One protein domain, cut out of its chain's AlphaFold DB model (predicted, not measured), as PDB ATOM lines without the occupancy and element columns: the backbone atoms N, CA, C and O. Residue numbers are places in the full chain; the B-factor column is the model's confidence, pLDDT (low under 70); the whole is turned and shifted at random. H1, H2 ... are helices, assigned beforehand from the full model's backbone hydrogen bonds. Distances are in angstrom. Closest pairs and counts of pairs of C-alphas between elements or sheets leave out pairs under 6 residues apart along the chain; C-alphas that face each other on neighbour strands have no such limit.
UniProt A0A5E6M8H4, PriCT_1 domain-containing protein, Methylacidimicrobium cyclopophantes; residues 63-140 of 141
ATOM      1  N   ALA A  63     115.234 -11.027 102.773       91.94
ATOM      2  CA  ALA A  63     115.632 -11.498 101.447       91.94
ATOM      3  C   ALA A  63     116.296 -12.886 101.485       91.94
ATOM      4  O   ALA A  63     116.062 -13.690 100.584       91.94
ATOM      5  N   TYR A  64     117.058 -13.189 102.542       94.44
ATOM      6  CA  TYR A  64     117.661 -14.505 102.742       94.44
ATOM      7  C   TYR A  64     116.578 -15.576 102.901       94.44
ATOM      8  O   TYR A  64     116.583 -16.549 102.152       94.44
ATOM      9  N   TRP A  65     115.600 -15.362 103.788       95.44
ATOM     10  CA  TRP A  65     114.520 -16.326 104.033       95.44
ATOM     11  C   TRP A  65     113.659 -16.564 102.792       95.44
ATOM     12  O   TRP A  65     113.334 -17.702 102.458       95.44
ATOM     13  N   ARG A  66     113.345 -15.496 102.045       96.25
ATOM     14  CA  ARG A  66     112.617 -15.606 100.770       96.25
ATOM     15  C   ARG A  66     113.360 -16.461  99.754       96.25
ATOM     16  O   ARG A  66     112.722 -17.253  99.065       96.25
ATOM     17  N   ARG A  67     114.677 -16.277  99.638       97.12
ATOM     18  CA  ARG A  67     115.516 -17.076  98.745       97.12
ATOM     19  C   ARG A  67     115.544 -18.532  99.199       97.12
ATOM     20  O   ARG A  67     115.223 -19.407  98.408       97.12
ATOM     21  N   LEU A  68     115.812 -18.765 100.482       96.56
ATOM     22  CA  LEU A  68     115.883 -20.093 101.092       96.56
ATOM     23  C   LEU A  68     114.617 -20.925 100.833       96.56
ATOM     24  O   LEU A  68     114.693 -22.055 100.357       96.56
ATOM     25  N   VAL A  69     113.439 -20.347 101.086       96.62
ATOM     26  CA  VAL A  69     112.160 -21.054 100.907       96.62
ATOM     27  C   VAL A  69     111.867 -21.349  99.429       96.62
ATOM     28  O   VAL A  69     111.234 -22.354  99.112       96.62
ATOM     29  N   ARG A  70     112.338 -20.501  98.504       97.06
ATOM     30  CA  ARG A  70     112.138 -20.685  97.057       97.06
ATOM     31  C   ARG A  70     113.132 -21.662  96.441       97.06
ATOM     32  O   ARG A  70     112.741 -22.464  95.602       97.06
ATOM     33  N   GLU A  71     114.396 -21.577  96.807       96.56
ATOM     34  CA  GLU A  71     115.462 -22.331  96.142       96.56
ATOM     35  C   GLU A  71     115.690 -23.694  96.797       96.56
ATOM     36  O   GLU A  71     116.038 -24.645  96.103       96.56
ATOM     37  N   GLY A  72     115.404 -23.825  98.095       95.62
ATOM     38  CA  GLY A  72     115.737 -25.029  98.845       95.62
ATOM     39  C   GLY A  72     117.227 -25.127  99.149       95.62
ATOM     40  O   GLY A  72     117.975 -24.165  98.984       95.62
ATOM     41  N   VAL A  73     117.644 -26.297  99.624       95.88
ATOM     42  CA  VAL A  73     119.035 -26.594  99.991       95.88
ATOM     43  C   VAL A  73     119.417 -28.016  99.575       95.88
ATOM     44  O   VAL A  73     118.548 -28.875  99.379       95.88
ATOM     45  N   GLN A  74     120.720 -28.255  99.434       95.19
ATOM     46  CA  GLN A  74     121.274 -29.543  99.012       95.19
ATOM     47  C   GLN A  74     121.616 -30.443 100.210       95.19
ATOM     48  O   GLN A  74     121.470 -30.077 101.384       95.19
ATOM     49  N   GLU A  75     122.075 -31.655  99.904       94.69
ATOM     50  CA  GLU A  75     122.652 -32.580 100.871       94.69
ATOM     51  C   GLU A  75     123.699 -31.902 101.769       94.69
ATOM     52  O   GLU A  75     124.530 -31.126 101.309       94.69
ATOM     53  N   GLY A  76     123.638 -32.188 103.071       92.44
ATOM     54  CA  GLY A  76     124.518 -31.610 104.093       92.44
ATOM     55  C   GLY A  76     123.951 -30.375 104.802       92.44
ATOM     56  O   GLY A  76     124.266 -30.157 105.968       92.44
ATOM     57  N   GLU A  77     123.044 -29.622 104.174       93.94
ATOM     58  CA  GLU A  77     122.547 -28.350 104.736       93.94
ATOM     59  C   GLU A  77     121.137 -28.439 105.344       93.94
ATOM     60  O   GLU A  77     120.756 -27.620 106.184       93.94
ATOM     61  N   ARG A  78     120.352 -29.446 104.941       95.44
ATOM     62  CA  ARG A  78     118.911 -29.583 105.245       95.44
ATOM     63  C   ARG A  78     118.588 -29.517 106.734       95.44
ATOM     64  O   ARG A  78     117.774 -28.697 107.136       95.44
ATOM     65  N   ASN A  79     119.244 -30.340 107.553       94.44
ATOM     66  CA  ASN A  79     118.936 -30.436 108.983       94.44
ATOM     67  C   ASN A  79     119.186 -29.108 109.715       94.44
ATOM     68  O   ASN A  79     118.317 -28.610 110.427       94.44
ATOM     69  N   ASN A  80     120.346 -28.488 109.474       94.94
ATOM     70  CA  ASN A  80     120.681 -27.187 110.059       94.94
ATOM     71  C   ASN A  80     119.732 -26.089 109.566       94.94
ATOM     72  O   ASN A  80     119.334 -25.218 110.334       94.94
ATOM     73  N   THR A  81     119.336 -26.147 108.296       96.56
ATOM     74  CA  THR A  81     118.395 -25.187 107.713       96.56
ATOM     75  C   THR A  81     117.000 -25.320 108.318       96.56
ATOM     76  O   THR A  81     116.395 -24.309 108.665       96.56
ATOM     77  N   ILE A  82     116.505 -26.548 108.500       97.88
ATOM     78  CA  ILE A  82     115.230 -26.830 109.175       97.88
ATOM     79  C   ILE A  82     115.269 -26.299 110.602       97.88
ATOM     80  O   ILE A  82     114.340 -25.609 111.008       97.88
ATOM     81  N   ALA A  83     116.351 -26.544 111.344       97.38
ATOM     82  CA  ALA A  83     116.504 -26.029 112.700       97.38
ATOM     83  C   ALA A  83     116.460 -24.488 112.743       97.38
ATOM     84  O   ALA A  83     115.687 -23.907 113.505       97.38
ATOM     85  N   SER A  84     117.226 -23.824 111.873       96.06
ATOM     86  CA  SER A  84     117.264 -22.359 111.780       96.06
ATOM     87  C   SER A  84     115.922 -21.758 111.360       96.06
ATOM     88  O   SER A  84     115.485 -20.762 111.934       96.06
ATOM     89  N   LEU A  85     115.243 -22.359 110.378       97.38
ATOM     90  CA  LEU A  85     113.938 -21.893 109.911       97.38
ATOM     91  C   LEU A  85     112.838 -22.157 110.952       97.38
ATOM     92  O   LEU A  85     111.974 -21.305 111.134       97.38
ATOM     93  N   THR A  86     112.916 -23.269 111.694       98.31
ATOM     94  CA  THR A  86     112.046 -23.536 112.855       98.31
ATOM     95  C   THR A  86     112.185 -22.419 113.880       98.31
ATOM     96  O   THR A  86     111.193 -21.801 114.251       98.31
ATOM     97  N   GLY A  87     113.419 -22.107 114.292       95.94
ATOM     98  CA  GLY A  87     113.680 -21.045 115.262       95.94
ATOM     99  C   GLY A  87     113.180 -19.681 114.782       95.94
ATOM    100  O   GLY A  87     112.562 -18.951 115.550       95.94
ATOM    101  N   HIS A  88     113.378 -19.363 113.500       95.69
ATOM    102  CA  HIS A  88     112.870 -18.130 112.902       95.69
ATOM    103  C   HIS A  88     111.340 -18.023 112.971       95.69
ATOM    104  O   HIS A  88     110.823 -16.974 113.346       95.69
ATOM    105  N   LEU A  89     110.612 -19.090 112.628       96.81
ATOM    106  CA  LEU A  89     109.147 -19.092 112.643       96.81
ATOM    107  C   LEU A  89     108.585 -19.022 114.069       96.81
ATOM    108  O   LEU A  89     107.662 -18.246 114.315       96.81
ATOM    109  N   LEU A  90     109.171 -19.768 115.009       96.44
ATOM    110  CA  LEU A  90     108.778 -19.732 116.421       96.44
ATOM    111  C   LEU A  90     109.013 -18.351 117.041       96.44
ATOM    112  O   LEU A  90     108.119 -17.813 117.680       96.44
ATOM    113  N   TRP A  91     110.160 -17.721 116.761       91.94
ATOM    114  CA  TRP A  91     110.449 -16.354 117.216       91.94
ATOM    115  C   TRP A  91     109.413 -15.327 116.727       91.94
ATOM    116  O   TRP A  91     109.186 -14.304 117.366       91.94
ATOM    117  N   HIS A  92     108.758 -15.607 115.599       92.12
ATOM    118  CA  HIS A  92     107.663 -14.805 115.057       92.12
ATOM    119  C   HIS A  92     106.264 -15.252 115.517       92.12
ATOM    120  O   HIS A  92     105.269 -14.749 114.995       92.12
ATOM    121  N   GLY A  93     106.169 -16.162 116.490       92.75
ATOM    122  CA  GLY A  93     104.914 -16.606 117.097       92.75
ATOM    123  C   GLY A  93     104.099 -17.574 116.239       92.75
ATOM    124  O   GLY A  93     102.890 -17.692 116.432       92.75
ATOM    125  N   VAL A  94     104.719 -18.245 115.264       97.88
ATOM    126  CA  VAL A  94     104.031 -19.273 114.473       97.88
ATOM    127  C   VAL A  94     103.876 -20.540 115.315       97.88
ATOM    128  O   VAL A  94     104.845 -21.022 115.899       97.88
ATOM    129  N   ASP A  95     102.660 -21.088 115.355       98.00
ATOM    130  CA  ASP A  95     102.334 -22.288 116.131       98.00
ATOM    131  C   ASP A  95     103.220 -23.502 115.753       98.00
ATOM    132  O   ASP A  95     103.425 -23.754 114.560       98.00
ATOM    133  N   PRO A  96     103.721 -24.294 116.726       98.19
ATOM    134  CA  PRO A  96     104.611 -25.425 116.457       98.19
ATOM    135  C   PRO A  96     104.072 -26.488 115.491       98.19
ATOM    136  O   PRO A  96     104.858 -27.050 114.729       98.19
ATOM    137  N   ALA A  97     102.766 -26.779 115.505       98.19
ATOM    138  CA  ALA A  97     102.182 -27.748 114.577       98.19
ATOM    139  C   ALA A  97     102.179 -27.185 113.149       98.19
ATOM    140  O   ALA A  97     102.580 -27.870 112.210       98.19
ATOM    141  N   VAL A  98     101.852 -25.897 113.000       98.62
ATOM    142  CA  VAL A  98     101.936 -25.194 111.709       98.62
ATOM    143  C   VAL A  98     103.379 -25.148 111.197       98.62
ATOM    144  O   VAL A  98     103.618 -25.345 110.005       98.62
ATOM    145  N   VAL A  99     104.364 -24.922 112.075       98.69
ATOM    146  CA  VAL A  99     105.788 -24.948 111.699       98.69
ATOM    147  C   VAL A  99     106.196 -26.315 111.149       98.69
ATOM    148  O   VAL A  99     106.887 -26.371 110.129       98.69
ATOM    149  N   LEU A 100     105.756 -27.404 111.784       98.75
ATOM    150  CA  LEU A 100     106.034 -28.760 111.312       98.75
ATOM    151  C   LEU A 100     105.465 -28.996 109.906       98.75
ATOM    152  O   LEU A 100     106.214 -29.396 109.016       98.75
ATOM    153  N   ASP A 101     104.187 -28.680 109.687       98.75
ATOM    154  CA  ASP A 101     103.526 -28.871 108.389       98.75
ATOM    155  C   ASP A 101     104.215 -28.070 107.273       98.75
ATOM    156  O   ASP A 101     104.473 -28.582 106.177       98.75
ATOM    157  N   LEU A 102     104.585 -26.816 107.562       98.50
ATOM    158  CA  LEU A 102     105.316 -25.962 106.625       98.50
ATOM    159  C   LEU A 102     106.686 -26.547 106.266       98.50
ATOM    160  O   LEU A 102     107.083 -26.513 105.098       98.50
ATOM    161  N   LEU A 103     107.415 -27.078 107.248       98.50
ATOM    162  CA  LEU A 103     108.756 -27.620 107.036       98.50
ATOM    163  C   LEU A 103     108.742 -28.990 106.358       98.50
ATOM    164  O   LEU A 103     109.623 -29.246 105.538       98.50
ATOM    165  N   LEU A 104     107.732 -29.826 106.611       98.62
ATOM    166  CA  LEU A 104     107.505 -31.064 105.861       98.62
ATOM    167  C   LEU A 104     107.238 -30.761 104.383       98.62
ATOM    168  O   LEU A 104     107.922 -31.295 103.504       98.62
ATOM    169  N   ALA A 105     106.319 -29.831 104.101       98.50
ATOM    170  CA  ALA A 105     106.001 -29.416 102.737       98.50
ATOM    171  C   ALA A 105     107.210 -28.786 102.026       98.50
ATOM    172  O   ALA A 105     107.493 -29.091 100.860       98.50
ATOM    173  N   TRP A 106     107.959 -27.922 102.719       98.44
ATOM    174  CA  TRP A 106     109.167 -27.312 102.170       98.44
ATOM    175  C   TRP A 106     110.263 -28.351 101.900       98.44
ATOM    176  O   TRP A 106     110.815 -28.364 100.800       98.44
ATOM    177  N   ASN A 107     110.532 -29.269 102.836       98.25
ATOM    178  CA  ASN A 107     111.516 -30.338 102.656       98.25
ATOM    179  C   ASN A 107     111.171 -31.223 101.448       98.25
ATOM    180  O   ASN A 107     112.016 -31.419 100.575       98.25
ATOM    181  N   ALA A 108     109.922 -31.681 101.343       97.94
ATOM    182  CA  ALA A 108     109.480 -32.528 100.236       97.94
ATOM    183  C   ALA A 108     109.617 -31.831  98.869       97.94
ATOM    184  O   ALA A 108     110.042 -32.431  97.880       97.94
ATOM    185  N   THR A 109     109.284 -30.539  98.799       97.50
ATOM    186  CA  THR A 109     109.230 -29.822  97.518       97.50
ATOM    187  C   THR A 109     110.565 -29.200  97.106       97.50
ATOM    188  O   THR A 109     110.857 -29.149  95.907       97.50
ATOM    189  N   ARG A 110     111.399 -28.767  98.063       97.50
ATOM    190  CA  ARG A 110     112.588 -27.933  97.814       97.50
ATOM    191  C   ARG A 110     113.924 -28.574  98.197       97.50
ATOM    192  O   ARG A 110     114.928 -28.212  97.594       97.50
ATOM    193  N   CYS A 111     113.977 -29.517  99.139       96.62
ATOM    194  CA  CYS A 111     115.243 -30.149  99.534       96.62
ATOM    195  C   CYS A 111     115.642 -31.286  98.585       96.62
ATOM    196  O   CYS A 111     114.788 -32.023  98.080       96.62
ATOM    197  N   ARG A 112     116.950 -31.450  98.343       95.38
ATOM    198  CA  ARG A 112     117.483 -32.511  97.471       95.38
ATOM    199  C   ARG A 112     118.700 -33.225  98.093       95.38
ATOM    200  O   ARG A 112     119.711 -32.565  98.322       95.38
ATOM    201  N   PRO A 113     118.627 -34.554  98.330       95.06
ATOM    202  CA  PRO A 113     117.386 -35.323  98.491       95.06
ATOM    203  C   PRO A 113     116.585 -34.834  99.721       95.06
ATOM    204  O   PRO A 113     117.183 -34.252 100.630       95.06
ATOM    205  N   PRO A 114     115.254 -35.018  99.774       96.81
ATOM    206  CA  PRO A 114     114.481 -34.684 100.970       96.81
ATOM    207  C   PRO A 114     114.912 -35.561 102.153       96.81
ATOM    208  O   PRO A 114     115.265 -36.726 101.969       96.81
ATOM    209  N   LEU A 115     114.884 -35.002 103.366       97.44
ATOM    210  CA  LEU A 115     114.991 -35.797 104.594       97.44
ATOM    211  C   LEU A 115     113.715 -36.616 104.809       97.44
ATOM    212  O   LEU A 115     112.659 -36.263 104.275       97.44
ATOM    213  N   SER A 116     113.802 -37.671 105.616       98.19
ATOM    214  CA  SER A 116     112.607 -38.407 106.046       98.19
ATOM    215  C   SER A 116     111.715 -37.542 106.943       98.19
ATOM    216  O   SER A 116     112.202 -36.645 107.635       98.19
ATOM    217  N   GLU A 117     110.408 -37.811 106.962       98.25
ATOM    218  CA  GLU A 117     109.465 -37.060 107.804       98.25
ATOM    219  C   GLU A 117     109.848 -37.130 109.291       98.25
ATOM    220  O   GLU A 117     109.843 -36.108 109.973       98.25
ATOM    221  N   ASP A 118     110.312 -38.293 109.760       98.19
ATOM    222  CA  ASP A 118     110.800 -38.495 111.131       98.19
ATOM    223  C   ASP A 118     112.043 -37.656 111.458       98.19
ATOM    224  O   ASP A 118     112.245 -37.232 112.597       98.19
ATOM    225  N   GLU A 119     112.932 -37.427 110.490       98.00
ATOM    226  CA  GLU A 119     114.083 -36.535 110.677       98.00
ATOM    227  C   GLU A 119     113.653 -35.074 110.772       98.00
ATOM    228  O   GLU A 119     114.124 -34.364 111.662       98.00
ATOM    229  N   VAL A 120     112.728 -34.638 109.911       98.50
ATOM    230  CA  VAL A 120     112.163 -33.283 109.973       98.50
ATOM    231  C   VAL A 120     111.459 -33.069 111.315       98.50
ATOM    232  O   VAL A 120     111.757 -32.099 112.011       98.50
ATOM    233  N   ALA A 121     110.588 -33.999 111.715       98.44
ATOM    234  CA  ALA A 121     109.838 -33.926 112.963       98.44
ATOM    235  C   ALA A 121     110.765 -33.847 114.184       98.44
ATOM    236  O   ALA A 121     110.595 -32.968 115.029       98.44
ATOM    237  N   ARG A 122     111.803 -34.694 114.247       98.38
ATOM    238  CA  ARG A 122     112.791 -34.663 115.340       98.38
ATOM    239  C   ARG A 122     113.559 -33.344 115.403       98.38
ATOM    240  O   ARG A 122     113.810 -32.842 116.501       98.38
ATOM    241  N   ALA A 123     113.945 -32.784 114.256       97.94
ATOM    242  CA  ALA A 123     114.637 -31.500 114.206       97.94
ATOM    243  C   ALA A 123     113.744 -30.365 114.728       97.94
ATOM    244  O   ALA A 123     114.173 -29.599 115.594       97.94
ATOM    245  N   VAL A 124     112.489 -30.304 114.269       98.56
ATOM    246  CA  VAL A 124     111.501 -29.310 114.718       98.56
ATOM    247  C   VAL A 124     111.248 -29.437 116.217       98.56
ATOM    248  O   VAL A 124     111.373 -28.457 116.952       98.56
ATOM    249  N   GLU A 125     110.969 -30.648 116.700       98.25
ATOM    250  CA  GLU A 125     110.675 -30.902 118.112       98.25
ATOM    251  C   GLU A 125     111.839 -30.482 119.024       98.25
ATOM    252  O   GLU A 125     111.633 -29.887 120.085       98.25
ATOM    253  N   SER A 126     113.079 -30.736 118.596       98.00
ATOM    254  CA  SER A 126     114.272 -30.317 119.331       98.00
ATOM    255  C   SER A 126     114.327 -28.802 119.540       98.00
ATOM    256  O   SER A 126     114.575 -28.342 120.659       98.00
ATOM    257  N   ILE A 127     114.030 -28.028 118.495       98.19
ATOM    258  CA  ILE A 127     114.032 -26.564 118.560       98.19
ATOM    259  C   ILE A 127     112.829 -26.033 119.343       98.19
ATOM    260  O   ILE A 127     113.003 -25.125 120.149       98.19
ATOM    261  N   VAL A 128     111.644 -26.636 119.209       98.00
ATOM    262  CA  VAL A 128     110.460 -26.276 120.014       98.00
ATOM    263  C   VAL A 128     110.742 -26.440 121.510       98.00
ATOM    264  O   VAL A 128     110.425 -25.552 122.301       98.00
ATOM    265  N   ARG A 129     111.383 -27.545 121.919       97.38
ATOM    266  CA  ARG A 129     111.775 -27.754 123.325       97.38
ATOM    267  C   ARG A 129     112.776 -26.709 123.809       97.38
ATOM    268  O   ARG A 129     112.691 -26.288 124.960       97.38
ATOM    269  N   LEU A 130     113.733 -26.319 122.966       94.00
ATOM    270  CA  LEU A 130     114.698 -25.274 123.306       94.00
ATOM    271  C   LEU A 130     114.009 -23.913 123.471       94.00
ATOM    272  O   LEU A 130     114.274 -23.230 124.455       94.00
ATOM    273  N   HIS A 131     113.112 -23.561 122.549       91.81
ATOM    274  CA  HIS A 131     112.392 -22.291 122.547       91.81
ATOM    275  C   HIS A 131     111.542 -22.113 123.811       91.81
ATOM    276  O   HIS A 131     111.735 -21.144 124.538       91.81
ATOM    277  N   ARG A 132     110.727 -23.117 124.165       92.94
ATOM    278  CA  ARG A 132     109.908 -23.093 125.391       92.94
ATOM    279  C   ARG A 132     110.738 -22.901 126.662       92.94
ATOM    280  O   ARG A 132     110.368 -22.138 127.542       92.94
ATOM    281  N   ARG A 133     111.904 -23.556 126.756       89.81
ATOM    282  CA  ARG A 133     112.818 -23.391 127.904       89.81
ATOM    283  C   ARG A 133     113.396 -21.979 128.007       89.81
ATOM    284  O   ARG A 133     113.756 -21.564 129.106       89.81
ATOM    285  N   GLN A 134     113.570 -21.286 126.882       84.69
ATOM    286  CA  GLN A 134     114.032 -19.899 126.871       84.69
ATOM    287  C   GLN A 134     112.919 -18.958 127.336       84.69
ATOM    288  O   GLN A 134     113.173 -18.170 128.242       84.69
ATOM    289  N   GLU A 135     111.699 -19.120 126.820       81.88
ATOM    290  CA  GLU A 135     110.517 -18.353 127.247       81.88
ATOM    291  C   GLU A 135     110.274 -18.495 128.761       81.88
ATOM    292  O   GLU A 135     110.242 -17.503 129.484       81.88
ATOM    293  N   GLU A 136     110.259 -19.728 129.283       82.62
ATOM    294  CA  GLU A 136     110.099 -19.999 130.724       82.62
ATOM    295  C   GLU A 136     111.196 -19.374 131.603       82.62
ATOM    296  O   GLU A 136     111.008 -19.188 132.809       82.62
ATOM    297  N   ARG A 137     112.390 -19.137 131.045       77.56
ATOM    298  CA  ARG A 137     113.515 -18.522 131.762       77.56
ATOM    299  C   ARG A 137     113.420 -17.002 131.741       77.56
ATOM    300  O   ARG A 137     113.803 -16.383 132.729       77.56
ATOM    301  N   GLU A 138     112.933 -16.428 130.647       71.75
ATOM    302  CA  GLU A 138     112.689 -14.992 130.504       71.75
ATOM    303  C   GLU A 138     111.511 -14.532 131.369       71.75
ATOM    304  O   GLU A 138     111.601 -13.476 131.980       71.75
ATOM    305  N   GLU A 139     110.466 -15.351 131.529       70.69
ATOM    306  CA  GLU A 139     109.324 -15.054 132.415       70.69
ATOM    307  C   GLU A 139     109.660 -15.074 133.920       70.69
ATOM    308  O   GLU A 139     108.905 -14.548 134.734       70.69
ATOM    309  N   LYS A 140     110.768 -15.715 134.316       63.19
ATOM    310  CA  LYS A 140     111.196 -15.849 135.724       63.19
ATOM    311  C   LYS A 140     112.166 -14.752 136.185       63.19
ATOM    312  O   LYS A 140     112.585 -14.792 137.344       63.19
TER     313      LYS A 140
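AT A GLANCE: This is residues 63 to 140 of the 141 residues of the protein "PriCT_1 domain-containing protein" of Methylacidimicrobium cyclopophantes (UniProt A0A5E6M8H4). Three helices, H2, H3 and H4, make an up-and-down bundle with their lines crossed, each running against the one before it in the chain. The short H1 packs by its last turn on the end of H3, and the far end of H4, with residues 139 and 140, sticks out as an arm. You are reading 78 residues with four named helices, H1 to H4 in chain order, and no named strand: all helix. The whole is compact, with a radius of gyration of the C-alphas of 12.6 A and spans of 42 by 29 by 21 A.

HOW THE PARTS SIT: Start at H1, residues 63 to 71, which touches residues 106 to 110 of H3, residues 96 to 110, the hub; the closest C-alphas are Glu 71 and Arg 110, 6.5 A, at a steep tilt of 58 degrees, the same way. H2, residues 78 to 91, is near H1, and forms a helical hairpin with H3: C-alphas 86 and 99 are closest, 6.5 A, at 36 degrees, only just steep, opposite ways. H4, residues 117 to 138, touches H2 at C-alphas 83 and 123, 6.0 A, at 38 degrees, only just steep, the same way. H3 and H4 form the second hairpin, closest at C-alphas 100 and 124, 6.5 A. H1 and H4 are apart. In H1, H2, H3 and H4 every O i to N i+4 pair is within hydrogen-bond range.

IN THESE COORDINATES: Find C-alpha 63 at (115.632, -11.498, 101.447); from there H1 runs 12.1 A to C-alpha 71. H2 covers 19.7 A and H3 20.4 A. H4 runs 31.8 A to C-alpha 138 at (112.689, -14.992, 130.504).

THE WHOLE: The C-alphas farthest apart are Pro 113 and Lys 140, 42.5 A. The printed part has no cut and no long link. Residue 140 alone is under 70 in pLDDT.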